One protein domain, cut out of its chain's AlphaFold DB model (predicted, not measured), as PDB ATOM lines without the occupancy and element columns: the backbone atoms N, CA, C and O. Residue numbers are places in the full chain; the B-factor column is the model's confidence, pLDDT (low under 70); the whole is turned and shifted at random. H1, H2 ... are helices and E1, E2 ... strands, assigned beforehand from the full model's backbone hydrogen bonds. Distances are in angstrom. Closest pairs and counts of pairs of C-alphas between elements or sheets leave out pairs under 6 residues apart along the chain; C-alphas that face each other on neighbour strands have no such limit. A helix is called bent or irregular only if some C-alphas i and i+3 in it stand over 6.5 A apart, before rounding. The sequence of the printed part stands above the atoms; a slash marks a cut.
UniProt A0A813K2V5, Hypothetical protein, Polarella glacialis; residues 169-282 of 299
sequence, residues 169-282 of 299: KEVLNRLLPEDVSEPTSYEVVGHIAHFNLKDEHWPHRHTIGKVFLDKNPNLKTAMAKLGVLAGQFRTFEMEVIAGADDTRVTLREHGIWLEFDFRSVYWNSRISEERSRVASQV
ATOM      1  N   LYS A 169     -25.608  38.939   6.538       89.75
ATOM      2  CA  LYS A 169     -26.326  40.216   6.412       89.75
ATOM      3  C   LYS A 169     -26.931  40.407   5.027       89.75
ATOM      4  O   LYS A 169     -28.103  40.718   4.912       89.75
ATOM      5  N   GLU A 170     -26.143  40.171   3.981       88.94
ATOM      6  CA  GLU A 170     -26.594  40.327   2.593       88.94
ATOM      7  C   GLU A 170     -27.718  39.347   2.263       88.94
ATOM      8  O   GLU A 170     -28.675  39.698   1.582       88.94
ATOM      9  N   VAL A 171     -27.610  38.120   2.775       91.50
ATOM     10  CA  VAL A 171     -28.661  37.115   2.639       91.50
ATOM     11  C   VAL A 171     -29.930  37.557   3.364       91.50
ATOM     12  O   VAL A 171     -31.004  37.520   2.775       91.50
ATOM     13  N   LEU A 172     -29.820  37.986   4.625       92.25
ATOM     14  CA  LEU A 172     -30.978  38.407   5.412       92.25
ATOM     15  C   LEU A 172     -31.658  39.635   4.814       92.25
ATOM     16  O   LEU A 172     -32.874  39.626   4.709       92.25
ATOM     17  N   ASN A 173     -30.906  40.618   4.322       91.12
ATOM     18  CA  ASN A 173     -31.473  41.814   3.693       91.12
ATOM     19  C   ASN A 173     -32.276  41.511   2.418       91.12
ATOM     20  O   ASN A 173     -33.106  42.317   2.024       91.12
ATOM     21  N   ARG A 174     -32.030  40.368   1.761       90.88
ATOM     22  CA  ARG A 174     -32.822  39.914   0.606       90.88
ATOM     23  C   ARG A 174     -34.007  39.021   0.994       90.88
ATOM     24  O   ARG A 174     -34.930  38.879   0.202       90.88
ATOM     25  N   LEU A 175     -33.956  38.365   2.157       91.44
ATOM     26  CA  LEU A 175     -35.005  37.444   2.628       91.44
ATOM     27  C   LEU A 175     -36.022  38.106   3.554       91.44
ATOM     28  O   LEU A 175     -37.156  37.638   3.652       91.44
ATOM     29  N   LEU A 176     -35.592  39.117   4.303       91.62
ATOM     30  CA  LEU A 176     -36.432  39.858   5.225       91.62
ATOM     31  C   LEU A 176     -37.175  40.975   4.475       91.62
ATOM     32  O   LEU A 176     -36.660  41.484   3.477       91.62
ATOM     33  N   PRO A 177     -38.378  41.354   4.934       92.94
ATOM     34  CA  PRO A 177     -39.074  42.542   4.447       92.94
ATOM     35  C   PRO A 177     -38.224  43.817   4.577       92.94
ATOM     36  O   PRO A 177     -37.397  43.917   5.480       92.94
ATOM     37  N   GLU A 178     -38.460  44.814   3.715       89.44
ATOM     38  CA  GLU A 178     -37.699  46.081   3.701       89.44
ATOM     39  C   GLU A 178     -37.770  46.858   5.030       89.44
ATOM     40  O   GLU A 178     -36.858  47.615   5.358       89.44
ATOM     41  N   ASP A 179     -38.837  46.665   5.809       89.94
ATOM     42  CA  ASP A 179     -39.048  47.277   7.122       89.94
ATOM     43  C   ASP A 179     -38.362  46.524   8.275       89.94
ATOM     44  O   ASP A 179     -38.293  47.044   9.391       89.94
ATOM     45  N   VAL A 180     -37.811  45.331   8.025       91.56
ATOM     46  CA  VAL A 180     -37.166  44.490   9.039       91.56
ATOM     47  C   VAL A 180     -35.658  44.448   8.806       91.56
ATOM     48  O   VAL A 180     -35.149  43.724   7.953       91.56
ATOM     49  N   SER A 181     -34.917  45.196   9.627       89.62
ATOM     50  CA  SER A 181     -33.448  45.150   9.627       89.62
ATOM     51  C   SER A 181     -32.907  43.804  10.114       89.62
ATOM     52  O   SER A 181     -33.579  43.081  10.850       89.62
ATOM     53  N   GLU A 182     -31.659  43.474   9.781       89.25
ATOM     54  CA  GLU A 182     -31.031  42.273  10.312       89.25
ATOM     55  C   GLU A 182     -30.691  42.400  11.815       89.25
ATOM     56  O   GLU A 182     -30.347  43.486  12.298       89.25
ATOM     57  N   PRO A 183     -30.675  41.292  12.584       90.56
ATOM     58  CA  PRO A 183     -30.236  41.333  13.974       90.56
ATOM     59  C   PRO A 183     -28.790  41.832  14.103       90.56
ATOM     60  O   PRO A 183     -27.842  41.221  13.600       90.56
ATOM     61  N   THR A 184     -28.607  42.931  14.834       85.25
ATOM     62  CA  THR A 184     -27.299  43.585  14.993       85.25
ATOM     63  C   THR A 184     -26.418  42.938  16.055       85.25
ATOM     64  O   THR A 184     -25.196  43.058  15.991       85.25
ATOM     65  N   SER A 185     -27.017  42.253  17.033       85.88
ATOM     66  CA  SER A 185     -26.292  41.669  18.159       85.88
ATOM     67  C   SER A 185     -26.713  40.230  18.423       85.88
ATOM     68  O   SER A 185     -27.900  39.907  18.460       85.88
ATOM     69  N   TYR A 186     -25.713  39.388  18.644       92.12
ATOM     70  CA  TYR A 186     -25.848  38.016  19.103       92.12
ATOM     71  C   TYR A 186     -24.643  37.678  19.980       92.12
ATOM     72  O   TYR A 186     -23.633  38.390  19.984       92.12
ATOM     73  N   GLU A 187     -24.767  36.615  20.754       92.00
ATOM     74  CA  GLU A 187     -23.700  36.073  21.583       92.00
ATOM     75  C   GLU A 187     -23.387  34.650  21.132       92.00
ATOM     76  O   GLU A 187     -24.298  33.888  20.817       92.00
ATOM     77  N   VAL A 188     -22.106  34.290  21.098       92.75
ATOM     78  CA  VAL A 188     -21.681  32.916  20.822       92.75
ATOM     79  C   VAL A 188     -21.231  32.275  22.125       92.75
ATOM     80  O   VAL A 188     -20.340  32.786  22.800       92.75
ATOM     81  N   VAL A 189     -21.836  31.140  22.459       93.12
ATOM     82  CA  VAL A 189     -21.516  30.337  23.639       93.12
ATOM     83  C   VAL A 189     -21.212  28.919  23.167       93.12
ATOM     84  O   VAL A 189     -22.113  28.141  22.866       93.12
ATOM     85  N   GLY A 190     -19.926  28.584  23.036       93.12
ATOM     86  CA  GLY A 190     -19.511  27.317  22.427       93.12
ATOM     87  C   GLY A 190     -20.002  27.212  20.977       93.12
ATOM     88  O   GLY A 190     -19.656  28.045  20.143       93.12
ATOM     89  N   HIS A 191     -20.816  26.196  20.678       94.75
ATOM     90  CA  HIS A 191     -21.454  26.000  19.366       94.75
ATOM     91  C   HIS A 191     -22.841  26.649  19.238       94.75
ATOM     92  O   HIS A 191     -23.507  26.451  18.217       94.75
ATOM     93  N   ILE A 192     -23.300  27.378  20.257       95.62
ATOM     94  CA  ILE A 192     -24.620  28.011  20.284       95.62
ATOM     95  C   ILE A 192     -24.491  29.485  19.905       95.62
ATOM     96  O   ILE A 192     -23.674  30.203  20.480       95.62
ATOM     97  N   ALA A 193     -25.330  29.956  18.982       95.00
ATOM     98  CA  ALA A 193     -25.602  31.381  18.818       95.00
ATOM     99  C   ALA A 193     -26.901  31.758  19.526       95.00
ATOM    100  O   ALA A 193     -27.958  31.193  19.258       95.00
ATOM    101  N   HIS A 194     -26.810  32.737  20.413       92.88
ATOM    102  CA  HIS A 194     -27.909  33.269  21.199       92.88
ATOM    103  C   HIS A 194     -28.288  34.666  20.695       92.88
ATOM    104  O   HIS A 194     -27.459  35.581  20.659       92.88
ATOM    105  N   PHE A 195     -29.556  34.827  20.325       93.38
ATOM    106  CA  PHE A 195     -30.130  36.056  19.793       93.38
ATOM    107  C   PHE A 195     -31.104  36.692  20.781       93.38
ATOM    108  O   PHE A 195     -31.941  36.022  21.389       93.38
ATOM    109  N   ASN A 196     -31.043  38.020  20.859       91.44
ATOM    110  CA  ASN A 196     -32.089  38.830  21.465       91.44
ATOM    111  C   ASN A 196     -32.927  39.453  20.341       91.44
ATOM    112  O   ASN A 196     -32.598  40.526  19.833       91.44
ATOM    113  N   LEU A 197     -33.946  38.722  19.894       91.94
ATOM    114  CA  LEU A 197     -34.795  39.130  18.780       91.94
ATOM    115  C   LEU A 197     -35.833  40.158  19.243       91.94
ATOM    116  O   LEU A 197     -36.565  39.926  20.202       91.94
ATOM    117  N   LYS A 198     -35.907  41.288  18.537       91.25
ATOM    118  CA  LYS A 198     -37.036  42.227  18.644       91.25
ATOM    119  C   LYS A 198     -38.306  41.648  18.008       91.25
ATOM    120  O   LYS A 198     -38.195  40.781  17.142       91.25
ATOM    121  N   ASP A 199     -39.460  42.217  18.347       90.88
ATOM    122  CA  ASP A 199     -40.798  41.864  17.840       90.88
ATOM    123  C   ASP A 199     -40.852  41.701  16.309       90.88
ATOM    124  O   ASP A 199     -41.342  40.686  15.820       90.88
ATOM    125  N   GLU A 200     -40.233  42.621  15.562       92.50
ATOM    126  CA  GLU A 200     -40.134  42.594  14.088       92.50
ATOM    127  C   GLU A 200     -39.451  41.331  13.522       92.50
ATOM    128  O   GLU A 200     -39.766  40.881  12.424       92.50
ATOM    129  N   HIS A 201     -38.550  40.699  14.280       93.94
ATOM    130  CA  HIS A 201     -37.810  39.519  13.825       93.94
ATOM    131  C   HIS A 201     -38.527  38.197  14.114       93.94
ATOM    132  O   HIS A 201     -38.188  37.177  13.510       93.94
ATOM    133  N   TRP A 202     -39.477  38.165  15.054       92.25
ATOM    134  CA  TRP A 202     -40.120  36.921  15.498       92.25
ATOM    135  C   TRP A 202     -40.805  36.128  14.379       92.25
ATOM    136  O   TRP A 202     -40.643  34.899  14.363       92.25
ATOM    137  N   PRO A 203     -41.494  36.769  13.412       93.75
ATOM    138  CA  PRO A 203     -42.044  36.069  12.254       93.75
ATOM    139  C   PRO A 203     -40.974  35.365  11.406       93.75
ATOM    140  O   PRO A 203     -41.242  34.323  10.815       93.75
ATOM    141  N   HIS A 204     -39.742  35.883  11.400       93.62
ATOM    142  CA  HIS A 204     -38.635  35.421  10.555       93.62
ATOM    143  C   HIS A 204     -37.534  34.674  11.324       93.62
ATOM    144  O   HIS A 204     -36.482  34.357  10.764       93.62
ATOM    145  N   ARG A 205     -37.750  34.364  12.610       93.62
ATOM    146  CA  ARG A 205     -36.718  33.817  13.509       93.62
ATOM    147  C   ARG A 205     -36.056  32.538  12.994       93.62
ATOM    148  O   ARG A 205     -34.844  32.391  13.119       93.62
ATOM    149  N   HIS A 206     -36.818  31.641  12.368       94.81
ATOM    150  CA  HIS A 206     -36.275  30.394  11.819       94.81
ATOM    151  C   HIS A 206     -35.376  30.646  10.604       94.81
ATOM    152  O   HIS A 206     -34.302  30.054  10.500       94.81
ATOM    153  N   THR A 207     -35.760  31.582   9.730       94.19
ATOM    154  CA  THR A 207     -34.936  32.029   8.599       94.19
ATOM    155  C   THR A 207     -33.636  32.653   9.093       94.19
ATOM    156  O   THR A 207     -32.559  32.266   8.641       94.19
ATOM    157  N   ILE A 208     -33.721  33.546  10.085       94.44
ATOM    158  CA  ILE A 208     -32.557  34.173  10.725       94.44
ATOM    159  C   ILE A 208     -31.612  33.107  11.285       94.44
ATOM    160  O   ILE A 208     -30.427  33.099  10.954       94.44
ATOM    161  N   GLY A 209     -32.140  32.182  12.091       94.94
ATOM    162  CA  GLY A 209     -31.360  31.104  12.688       94.94
ATOM    163  C   GLY A 209     -30.672  30.234  11.637       94.94
ATOM    164  O   GLY A 209     -29.476  29.970  11.751       94.94
ATOM    165  N   LYS A 210     -31.394  29.830  10.584       94.06
ATOM    166  CA  LYS A 210     -30.854  28.991   9.505       94.06
ATOM    167  C   LYS A 210     -29.710  29.679   8.773       94.06
ATOM    168  O   LYS A 210     -28.634  29.097   8.671       94.06
ATOM    169  N   VAL A 211     -29.914  30.924   8.333       93.94
ATOM    170  CA  VAL A 211     -28.872  31.701   7.649       93.94
ATOM    171  C   VAL A 211     -27.640  31.836   8.541       93.94
ATOM    172  O   VAL A 211     -26.519  31.640   8.079       93.94
ATOM    173  N   PHE A 212     -27.818  32.111   9.833       93.00
ATOM    174  CA  PHE A 212     -26.688  32.218  10.751       93.00
ATOM    175  C   PHE A 212     -25.890  30.921  10.886       93.00
ATOM    176  O   PHE A 212     -24.660  30.979  10.860       93.00
ATOM    177  N   LEU A 213     -26.554  29.768  11.003       93.69
ATOM    178  CA  LEU A 213     -25.873  28.471  11.067       93.69
ATOM    179  C   LEU A 213     -25.168  28.129   9.751       93.69
ATOM    180  O   LEU A 213     -24.021  27.689   9.768       93.69
ATOM    181  N   ASP A 214     -25.803  28.402   8.612       92.00
ATOM    182  CA  ASP A 214     -25.222  28.128   7.295       92.00
ATOM    183  C   ASP A 214     -23.942  28.930   7.045       92.00
ATOM    184  O   ASP A 214     -22.982  28.420   6.462       92.00
ATOM    185  N   LYS A 215     -23.905  30.187   7.505       89.50
ATOM    186  CA  LYS A 215     -22.738  31.067   7.344       89.50
ATOM    187  C   LYS A 215     -21.640  30.845   8.376       89.50
ATOM    188  O   LYS A 215     -20.520  31.301   8.165       89.50
ATOM    189  N   ASN A 216     -21.927  30.151   9.474       90.50
ATOM    190  CA  ASN A 216     -20.986  29.954  10.572       90.50
ATOM    191  C   ASN A 216     -20.856  28.459  10.893       90.50
ATOM    192  O   ASN A 216     -21.524  27.966  11.799       90.50
ATOM    193  N   PRO A 217     -19.947  27.726  10.224       87.88
ATOM    194  CA  PRO A 217     -19.878  26.263  10.318       87.88
ATOM    195  C   PRO A 217     -19.487  25.724  11.704       87.88
ATOM    196  O   PRO A 217     -19.621  24.527  11.950       87.88
ATOM    197  N   ASN A 218     -18.982  26.581  12.597       90.88
ATOM    198  CA  ASN A 218     -18.682  26.221  13.985       90.88
ATOM    199  C   ASN A 218     -19.938  26.188  14.872       90.88
ATOM    200  O   ASN A 218     -19.912  25.584  15.944       90.88
ATOM    201  N   LEU A 219     -21.018  26.845  14.444       94.50
ATOM    202  CA  LEU A 219     -22.282  26.875  15.163       94.50
ATOM    203  C   LEU A 219     -23.150  25.689  14.746       94.50
ATOM    204  O   LEU A 219     -23.208  25.326  13.573       94.50
ATOM    205  N   LYS A 220     -23.848  25.093  15.713       95.12
ATOM    206  CA  LYS A 220     -24.763  23.961  15.481       95.12
ATOM    207  C   LYS A 220     -26.198  24.251  15.907       95.12
ATOM    208  O   LYS A 220     -27.110  23.577  15.433       95.12
ATOM    209  N   THR A 221     -26.382  25.241  16.777       95.88
ATOM    210  CA  THR A 221     -27.671  25.573  17.382       95.88
ATOM    211  C   THR A 221     -27.816  27.086  17.440       95.88
ATOM    212  O   THR A 221     -26.921  27.786  17.910       95.88
ATOM    213  N   ALA A 222     -28.937  27.600  16.948       95.75
ATOM    214  CA  ALA A 222     -29.315  28.999  17.076       95.75
ATOM    215  C   ALA A 222     -30.524  29.089  18.008       95.75
ATOM    216  O   ALA A 222     -31.505  28.367  17.823       95.75
ATOM    217  N   MET A 223     -30.462  29.974  18.997       94.56
ATOM    218  CA  MET A 223     -31.493  30.144  20.018       94.56
ATOM    219  C   MET A 223     -31.925  31.600  20.125       94.56
ATOM    220  O   MET A 223     -31.094  32.501  20.026       94.56
ATOM    221  N   ALA A 224     -33.206  31.826  20.386       93.12
ATOM    222  CA  ALA A 224     -33.748  33.139  20.698       93.12
ATOM    223  C   ALA A 224     -34.301  33.163  22.122       93.12
ATOM    224  O   ALA A 224     -34.950  32.219  22.579       93.12
ATOM    225  N   LYS A 225     -34.049  34.266  22.821       88.94
ATOM    226  CA  LYS A 225     -34.640  34.545  24.128       88.94
ATOM    227  C   LYS A 225     -36.118  34.918  23.971       88.94
ATOM    228  O   LYS A 225     -36.412  35.871  23.263       88.94
ATOM    229  N   LEU A 226     -37.015  34.215  24.668       81.69
ATOM    230  CA  LEU A 226     -38.470  34.427  24.609       81.69
ATOM    231  C   LEU A 226     -38.962  35.587  25.490       81.69
ATOM    232  O   LEU A 226     -39.975  36.203  25.175       81.69
ATOM    233  N   GLY A 227     -38.278  35.909  26.596       70.06
ATOM    234  CA  GLY A 227     -38.806  36.915  27.523       70.06
ATOM    235  C   GLY A 227     -38.024  37.156  28.816       70.06
ATOM    236  O   GLY A 227     -36.808  36.962  28.893       70.06
ATOM    237  N   VAL A 228     -38.746  37.686  29.811       59.22
ATOM    238  CA  VAL A 228     -38.253  38.213  31.100       59.22
ATOM    239  C   VAL A 228     -37.557  37.123  31.928       59.22
ATOM    240  O   VAL A 228     -37.857  35.943  31.781       59.22
ATOM    241  N   LEU A 229     -36.609  37.515  32.796       61.03
ATOM    242  CA  LEU A 229     -35.990  36.598  33.763       61.03
ATOM    243  C   LEU A 229     -37.074  35.820  34.518       61.03
ATOM    244  O   LEU A 229     -37.909  36.429  35.187       61.03
ATOM    245  N   ALA A 230     -37.010  34.494  34.461       55.72
ATOM    246  CA  ALA A 230     -37.917  33.627  35.192       55.72
ATOM    247  C   ALA A 230     -37.154  32.865  36.286       55.72
ATOM    248  O   ALA A 230     -36.068  32.324  36.067       55.72
ATOM    249  N   GLY A 231     -37.746  32.808  37.479       62.25
ATOM    250  CA  GLY A 231     -37.324  31.907  38.550       62.25
ATOM    251  C   GLY A 231     -36.135  32.358  39.407       62.25
ATOM    252  O   GLY A 231     -35.491  33.383  39.189       62.25
ATOM    253  N   GLN A 232     -35.852  31.547  40.431       61.72
ATOM    254  CA  GLN A 232     -34.820  31.800  41.448       61.72
ATOM    255  C   GLN A 232     -33.391  31.735  40.877       61.72
ATOM    256  O   GLN A 232     -32.480  32.353  41.422       61.72
ATOM    257  N   PHE A 233     -33.208  31.037  39.752       63.69
ATOM    258  CA  PHE A 233     -31.910  30.804  39.111       63.69
ATOM    259  C   PHE A 233     -31.560  31.819  38.014       63.69
ATOM    260  O   PHE A 233     -30.531  31.676  37.359       63.69
ATOM    261  N   ARG A 234     -32.386  32.863  37.822       69.19
ATOM    262  CA  ARG A 234     -32.164  33.929  36.825       69.19
ATOM    263  C   ARG A 234     -31.932  33.409  35.395       69.19
ATOM    264  O   ARG A 234     -31.174  34.005  34.629       69.19
ATOM    265  N   THR A 235     -32.589  32.314  35.031       69.81
ATOM    266  CA  THR A 235     -32.543  31.742  33.683       69.81
ATOM    267  C   THR A 235     -33.524  32.464  32.760       69.81
ATOM    268  O   THR A 235     -34.556  32.980  33.199       69.81
ATOM    269  N   PHE A 236     -33.199  32.512  31.470       71.00
ATOM    270  CA  PHE A 236     -34.111  33.002  30.440       71.00
ATOM    271  C   PHE A 236     -34.789  31.820  29.760       71.00
ATOM    272  O   PHE A 236     -34.128  30.833  29.439       71.00
ATOM    273  N   GLU A 237     -36.090  31.931  29.503       81.19
ATOM    274  CA  GLU A 237     -36.746  31.005  28.587       81.19
ATOM    275  C   GLU A 237     -36.207  31.233  27.174       81.19
ATOM    276  O   GLU A 237     -36.113  32.371  26.697       81.19
ATOM    277  N   MET A 238     -35.800  30.145  26.525       87.12
ATOM    278  CA  MET A 238     -35.159  30.178  25.216       87.12
ATOM    279  C   MET A 238     -35.753  29.123  24.290       87.12
ATOM    280  O   MET A 238     -35.892  27.955  24.660       87.12
ATOM    281  N   GLU A 239     -36.020  29.536  23.057       90.50
ATOM    282  CA  GLU A 239     -36.464  28.683  21.957       90.50
ATOM    283  C   GLU A 239     -35.281  28.396  21.028       90.50
ATOM    284  O   GLU A 239     -34.491  29.293  20.724       90.50
ATOM    285  N   VAL A 240     -35.155  27.157  20.549       94.12
ATOM    286  CA  VAL A 240     -34.242  26.844  19.441       94.12
ATOM    287  C   VAL A 240     -34.912  27.274  18.144       94.12
ATOM    288  O   VAL A 240     -35.946  26.735  17.762       94.12
ATOM    289  N   ILE A 241     -34.309  28.241  17.461       94.81
ATOM    290  CA  ILE A 241     -34.822  28.785  16.200       94.81
ATOM    291  C   ILE A 241     -34.239  28.059  14.982       94.81
ATOM    292  O   ILE A 241     -34.872  28.048  13.931       94.81
ATOM    293  N   ALA A 242     -33.067  27.426  15.103       95.31
ATOM    294  CA  ALA A 242     -32.511  26.556  14.066       95.31
ATOM    295  C   ALA A 242     -31.460  25.586  14.627       95.31
ATOM    296  O   ALA A 242     -30.818  25.864  15.642       95.31
ATOM    297  N   GLY A 243     -31.221  24.489  13.903       94.19
ATOM    298  CA  GLY A 243     -30.179  23.514  14.224       94.19
ATOM    299  C   GLY A 243     -30.630  22.421  15.192       94.19
ATOM    300  O   GLY A 243     -31.824  22.167  15.343       94.19
ATOM    301  N   ALA A 244     -29.665  21.740  15.810       92.75
ATOM    302  CA  ALA A 244     -29.948  20.686  16.781       92.75
ATOM    303  C   ALA A 244     -30.413  21.286  18.116       92.75
ATOM    304  O   ALA A 244     -29.871  22.302  18.549       92.75
ATOM    305  N   ASP A 245     -31.355  20.635  18.801       93.12
ATOM    306  CA  ASP A 245     -31.754  20.992  20.171       93.12
ATOM    307  C   ASP A 245     -30.705  20.504  21.189       93.12
ATOM    308  O   ASP A 245     -30.946  19.614  21.999       93.12
ATOM    309  N   ASP A 246     -29.490  21.046  21.071       93.50
ATOM    310  CA  ASP A 246     -28.337  20.736  21.914       93.50
ATOM    311  C   ASP A 246     -27.888  21.985  22.675       93.50
ATOM    312  O   ASP A 246     -27.213  22.868  22.134       93.50
ATOM    313  N   THR A 247     -28.274  22.046  23.949       92.19
ATOM    314  CA  THR A 247     -28.007  23.182  24.839       92.19
ATOM    315  C   THR A 247     -26.807  22.971  25.757       92.19
ATOM    316  O   THR A 247     -26.468  23.865  26.537       92.19
ATOM    317  N   ARG A 248     -26.126  21.820  25.664       94.81
ATOM    318  CA  ARG A 248     -24.932  21.519  26.462       94.81
ATOM    319  C   ARG A 248     -23.699  22.100  25.806       94.81
ATOM    320  O   ARG A 248     -23.212  21.574  24.817       94.81
ATOM    321  N   VAL A 249     -23.157  23.160  26.377       94.31
ATOM    322  CA  VAL A 249     -21.993  23.846  25.830       94.31
ATOM    323  C   VAL A 249     -20.718  23.400  26.520       94.31
ATOM    324  O   VAL A 249     -20.664  23.268  27.740       94.31
ATOM    325  N   THR A 250     -19.666  23.243  25.724       94.06
ATOM    326  CA  THR A 250     -18.289  23.182  26.207       94.06
ATOM    327  C   THR A 250     -17.526  24.342  25.590       94.06
ATOM    328  O   THR A 250     -17.472  24.475  24.365       94.06
ATOM    329  N   LEU A 251     -16.938  25.199  26.420       93.19
ATOM    330  CA  LEU A 251     -16.150  26.338  25.956       93.19
ATOM    331  C   LEU A 251     -14.866  26.484  26.758       93.19
ATOM    332  O   LEU A 251     -14.739  25.967  27.868       93.19
ATOM    333  N   ARG A 252     -13.907  27.196  26.170       90.69
ATOM    334  CA  ARG A 252     -12.642  27.520  26.816       90.69
ATOM    335  C   ARG A 252     -12.541  29.020  27.013       90.69
ATOM    336  O   ARG A 252     -12.557  29.762  26.035       90.69
ATOM    337  N   GLU A 253     -12.363  29.442  28.253       89.62
ATOM    338  CA  GLU A 253     -12.179  30.843  28.612       89.62
ATOM    339  C   GLU A 253     -10.926  30.994  29.479       89.62
ATOM    340  O   GLU A 253     -10.742  30.246  30.433       89.62
ATOM    341  N   HIS A 254     -10.012  31.889  29.093       88.38
ATOM    342  CA  HIS A 254      -8.738  32.141  29.790       88.38
ATOM    343  C   HIS A 254      -7.942  30.880  30.198       88.38
ATOM    344  O   HIS A 254      -7.199  30.872  31.171       88.38
ATOM    345  N   GLY A 255      -8.051  29.804  29.411       86.12
ATOM    346  CA  GLY A 255      -7.350  28.543  29.660       86.12
ATOM    347  C   GLY A 255      -8.162  27.488  30.416       86.12
ATOM    348  O   GLY A 255      -7.751  26.329  30.395       86.12
ATOM    349  N   ILE A 256      -9.318  27.851  30.970       88.38
ATOM    350  CA  ILE A 256     -10.224  26.984  31.729       88.38
ATOM    351  C   ILE A 256     -11.289  26.416  30.797       88.38
ATOM    352  O   ILE A 256     -11.844  27.130  29.964       88.38
ATOM    353  N   TRP A 257     -11.562  25.121  30.934       91.56
ATOM    354  CA  TRP A 257     -12.677  24.467  30.259       91.56
ATOM    355  C   TRP A 257     -13.915  24.512  31.144       91.56
ATOM    356  O   TRP A 257     -13.858  24.133  32.312       91.56
ATOM    357  N   LEU A 258     -15.023  24.962  30.566       92.31
ATOM    358  CA  LEU A 258     -16.322  25.035  31.214       92.31
ATOM    359  C   LEU A 258     -17.308  24.188  30.421       92.31
ATOM    360  O   LEU A 258     -17.368  24.290  29.195       92.31
ATOM    361  N   GLU A 259     -18.071  23.366  31.133       93.88
ATOM    362  CA  GLU A 259     -19.125  22.529  30.575       93.88
ATOM    363  C   GLU A 259     -20.404  22.742  31.379       93.88
ATOM    364  O   GLU A 259     -20.401  22.616  32.605       93.88
ATOM    365  N   PHE A 260     -21.486  23.118  30.701       93.12
ATOM    366  CA  PHE A 260     -22.768  23.396  31.340       93.12
ATOM    367  C   PHE A 260     -23.922  23.341  30.338       93.12
ATOM    368  O   PHE A 260     -23.723  23.433  29.130       93.12
ATOM    369  N   ASP A 261     -25.150  23.214  30.838       92.12
ATOM    370  CA  ASP A 261     -26.357  23.351  30.021       92.12
ATOM    371  C   ASP A 261     -26.839  24.805  30.040       92.12
ATOM    372  O   ASP A 261     -27.300  25.300  31.072       92.12
ATOM    373  N   PHE A 262     -26.747  25.473  28.888       90.75
ATOM    374  CA  PHE A 262     -27.046  26.894  28.716       90.75
ATOM    375  C   PHE A 262     -28.495  27.260  29.075       90.75
ATOM    376  O   PHE A 262     -28.739  28.383  29.504       90.75
ATOM    377  N   ARG A 263     -29.459  26.328  28.983       87.50
ATOM    378  CA  ARG A 263     -30.847  26.580  29.427       87.50
ATOM    379  C   ARG A 263     -30.994  26.657  30.942       87.50
ATOM    380  O   ARG A 263     -31.907  27.311  31.437       87.50
ATOM    381  N   SER A 264     -30.125  25.965  31.670       86.50
ATOM    382  CA  SER A 264     -30.263  25.763  33.116       86.50
ATOM    383  C   SER A 264     -29.475  26.764  33.962       86.50
ATOM    384  O   SER A 264     -29.685  26.839  35.171       86.50
ATOM    385  N   VAL A 265     -28.574  27.537  33.350       87.56
ATOM    386  CA  VAL A 265     -27.642  28.422  34.060       87.56
ATOM    387  C   VAL A 265     -27.544  29.794  33.408       87.56
ATOM    388  O   VAL A 265     -27.691  29.948  32.199       87.56
ATOM    389  N   TYR A 266     -27.226  30.803  34.215       87.00
ATOM    390  CA  TYR A 266     -26.843  32.113  33.703       87.00
ATOM    391  C   TYR A 266     -25.386  32.096  33.222       87.00
ATOM    392  O   TYR A 266     -24.476  31.760  33.980       87.00
ATOM    393  N   TRP A 267     -25.164  32.523  31.979       88.62
ATOM    394  CA  TRP A 267     -23.837  32.734  31.410       88.62
ATOM    395  C   TRP A 267     -23.787  34.047  30.628       88.62
ATOM    396  O   TRP A 267     -24.759  34.438  29.986       88.62
ATOM    397  N   ASN A 268     -22.642  34.726  30.692       88.50
ATOM    398  CA  ASN A 268     -22.355  35.927  29.916       88.50
ATOM    399  C   ASN A 268     -20.862  35.940  29.566       88.50
ATOM    400  O   ASN A 268     -19.998  36.011  30.446       88.50
ATOM    401  N   SER A 269     -20.564  35.858  28.275       87.56
ATOM    402  CA  SER A 269     -19.208  35.913  27.721       87.56
ATOM    403  C   SER A 269     -18.594  37.314  27.791       87.56
ATOM    404  O   SER A 269     -17.378  37.447  27.875       87.56
ATOM    405  N   ARG A 270     -19.403  38.384  27.839       87.69
ATOM    406  CA  ARG A 270     -18.904  39.775  27.826       87.69
ATOM    407  C   ARG A 270     -18.141  40.169  29.088       87.69
ATOM    408  O   ARG A 270     -17.405  41.149  29.067       87.69
ATOM    409  N   ILE A 271     -18.317  39.423  30.174       89.38
ATOM    410  CA  ILE A 271     -17.599  39.642  31.435       89.38
ATOM    411  C   ILE A 271     -16.322  38.787  31.544       89.38
ATOM    412  O   ILE A 271     -15.714  38.768  32.606       89.38
ATOM    413  N   SER A 272     -15.896  38.110  30.467       90.06
ATOM    414  CA  SER A 272     -14.643  37.333  30.417       90.06
ATOM    415  C   SER A 272     -13.439  38.158  30.886       90.06
ATOM    416  O   SER A 272     -12.714  37.746  31.786       90.06
ATOM    417  N   GLU A 273     -13.275  39.373  30.352       91.56
ATOM    418  CA  GLU A 273     -12.167  40.261  30.736       91.56
ATOM    419  C   GLU A 273     -12.239  40.685  32.204       91.56
ATOM    420  O   GLU A 273     -11.213  40.787  32.872       91.56
ATOM    421  N   GLU A 274     -13.444  40.874  32.742       92.00
ATOM    422  CA  GLU A 274     -13.619  41.196  34.158       92.00
ATOM    423  C   GLU A 274     -13.245  40.005  35.052       92.00
ATOM    424  O   GLU A 274     -12.580  40.192  36.071       92.00
ATOM    425  N   ARG A 275     -13.584  38.776  34.637       91.00
ATOM    426  CA  ARG A 275     -13.143  37.546  35.311       91.00
ATOM    427  C   ARG A 275     -11.627  37.433  35.345       91.00
ATOM    428  O   ARG A 275     -11.055  37.270  36.419       91.00
ATOM    429  N   SER A 276     -10.976  37.621  34.199       89.88
ATOM    430  CA  SER A 276      -9.512  37.636  34.091       89.88
ATOM    431  C   SER A 276      -8.878  38.731  34.958       89.88
ATOM    432  O   SER A 276      -7.928  38.476  35.703       89.88
ATOM    433  N   ARG A 277      -9.441  39.947  34.930       92.50
ATOM    434  CA  ARG A 277      -8.965  41.080  35.728       92.50
ATOM    435  C   ARG A 277      -9.009  40.757  37.217       92.50
ATOM    436  O   ARG A 277      -8.007  40.970  37.898       92.50
ATOM    437  N   VAL A 278     -10.133  40.254  37.729       90.19
ATOM    438  CA  VAL A 278     -10.273  39.886  39.147       90.19
ATOM    439  C   VAL A 278      -9.337  38.733  39.503       90.19
ATOM    440  O   VAL A 278      -8.593  38.861  40.469       90.19
ATOM    441  N   ALA A 279      -9.283  37.670  38.696       87.75
ATOM    442  CA  ALA A 279      -8.391  36.534  38.932       87.75
ATOM    443  C   ALA A 279      -6.912  36.957  39.021       87.75
ATOM    444  O   ALA A 279      -6.175  36.460  39.867       87.75
ATOM    445  N   SER A 280      -6.481  37.932  38.211       89.44
ATOM    446  CA  SER A 280      -5.101  38.445  38.230       89.44
ATOM    447  C   SER A 280      -4.718  39.239  39.488       89.44
ATOM    448  O   SER A 280      -3.533  39.463  39.726       89.44
ATOM    449  N   GLN A 281      -5.699  39.679  40.282       91.69
ATOM    450  CA  GLN A 281      -5.474  40.417  41.529       91.69
ATOM    451  C   GLN A 281      -5.389  39.503  42.753       91.69
ATOM    452  O   GLN A 281      -4.946  39.962  43.803       91.69
ATOM    453  N   VAL A 282      -5.808  38.241  42.629       89.69
ATOM    454  CA  VAL A 282      -5.850  37.293  43.744       89.69
ATOM    455  C   VAL A 282      -4.498  36.598  43.882       89.69
ATOM    456  O   VAL A 282      -3.955  36.042  42.926       89.69
TER     457      VAL A 282
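This is residues 169 to 282 of the 299 residues of the protein "Hypothetical protein" of Polarella glacialis (UniProt A0A813K2V5). A small, strongly twisted sheet of four strands, E1 to E4, has helix H2 over one face, and a separate two-strand hairpin, E5 and E6, lies on the side away from H2. H1 lies at one end of the long axis, beyond H2, and H3 runs out at the other end, where residues 277 to 282 stick out. The printed part has 114 residues with three named helices and six named strands, in the order H1 E1 E2 H2 E3 E4 E5 E6 H3; the class is mixed, helices and strands. The larger sheet runs E1, E2, E3, E4 and is mixed, and the hairpin is antiparallel. The whole is only just compact, close to loose, with a radius of gyration of the C-alphas of 15.5 A, and is elongated, with spans of 52 by 31 by 24 A.

H1, residues 169 to 175, only just touches H2, residues 199 to 215, with 3 pairs of C-alphas within 8 A; the closest are those of Leu 172 and Ile 208, 7.0 A apart. E1, residues 186 to 189, forms an antiparallel hairpin with E2, residues 192 to 195; N 187 and O 194 are 2.9 A apart. H2 is on the sheet at a height of 8.5 A, over E3, residues 221 to 225, and E4, residues 238 to 243. It runs along the strands, at 25 degrees to E4 on the local plane, and the C-alphas of His 206 and Ile 241 are the closest of H2 and E4, 4.9 A apart. E2, H2 and E3 make a strand-helix-strand unit, two parallel neighbour strands with a helix between, whose crossover is right-handed; N 195 and O 223 are 2.8 A apart. E3 and E4 are an antiparallel hairpin, with N 224 and O 239 2.9 A apart. E5, residues 248 to 253, and E6, residues 256 to 261, are another, with N 249 and O 260 2.8 A apart. The closest C-alphas of E1 and E5 are those of Val 189 and Val 249, 6.9 A apart. H3, residues 269 to 279, is apart from H2. Every O i to N i+4 pair is within hydrogen-bond range in H1, against 9 of 13 in H2 and 5 of 7 in H3.

H1 begins at C-alpha 169, (-26.326, 40.216, 6.412), and measures 9.9 A. H2 measures 23.5 A, has a kink of 68 degrees near residue 206 and is irregular, with C-alphas 203 and 206 8.1 A apart. E1 measures 9.9 A, E2 9.8 A, E3 13.2 A, E4 13.8 A, E5 15.9 A and E6 16.6 A. H3 measures 15.6 A, ends at C-alpha 279, (-8.391, 36.534, 38.932), and is irregular, with C-alphas 270 and 273 7.4 A apart.

The C-alphas farthest apart are those of Glu 178 and Val 282, at 51.9 A. The printed part has no cut. The link from E3 to E4, residues 226 to 237, is long; residues 228 to 235 within it have pLDDT under 70, against a mean of 89.0 for the printed part.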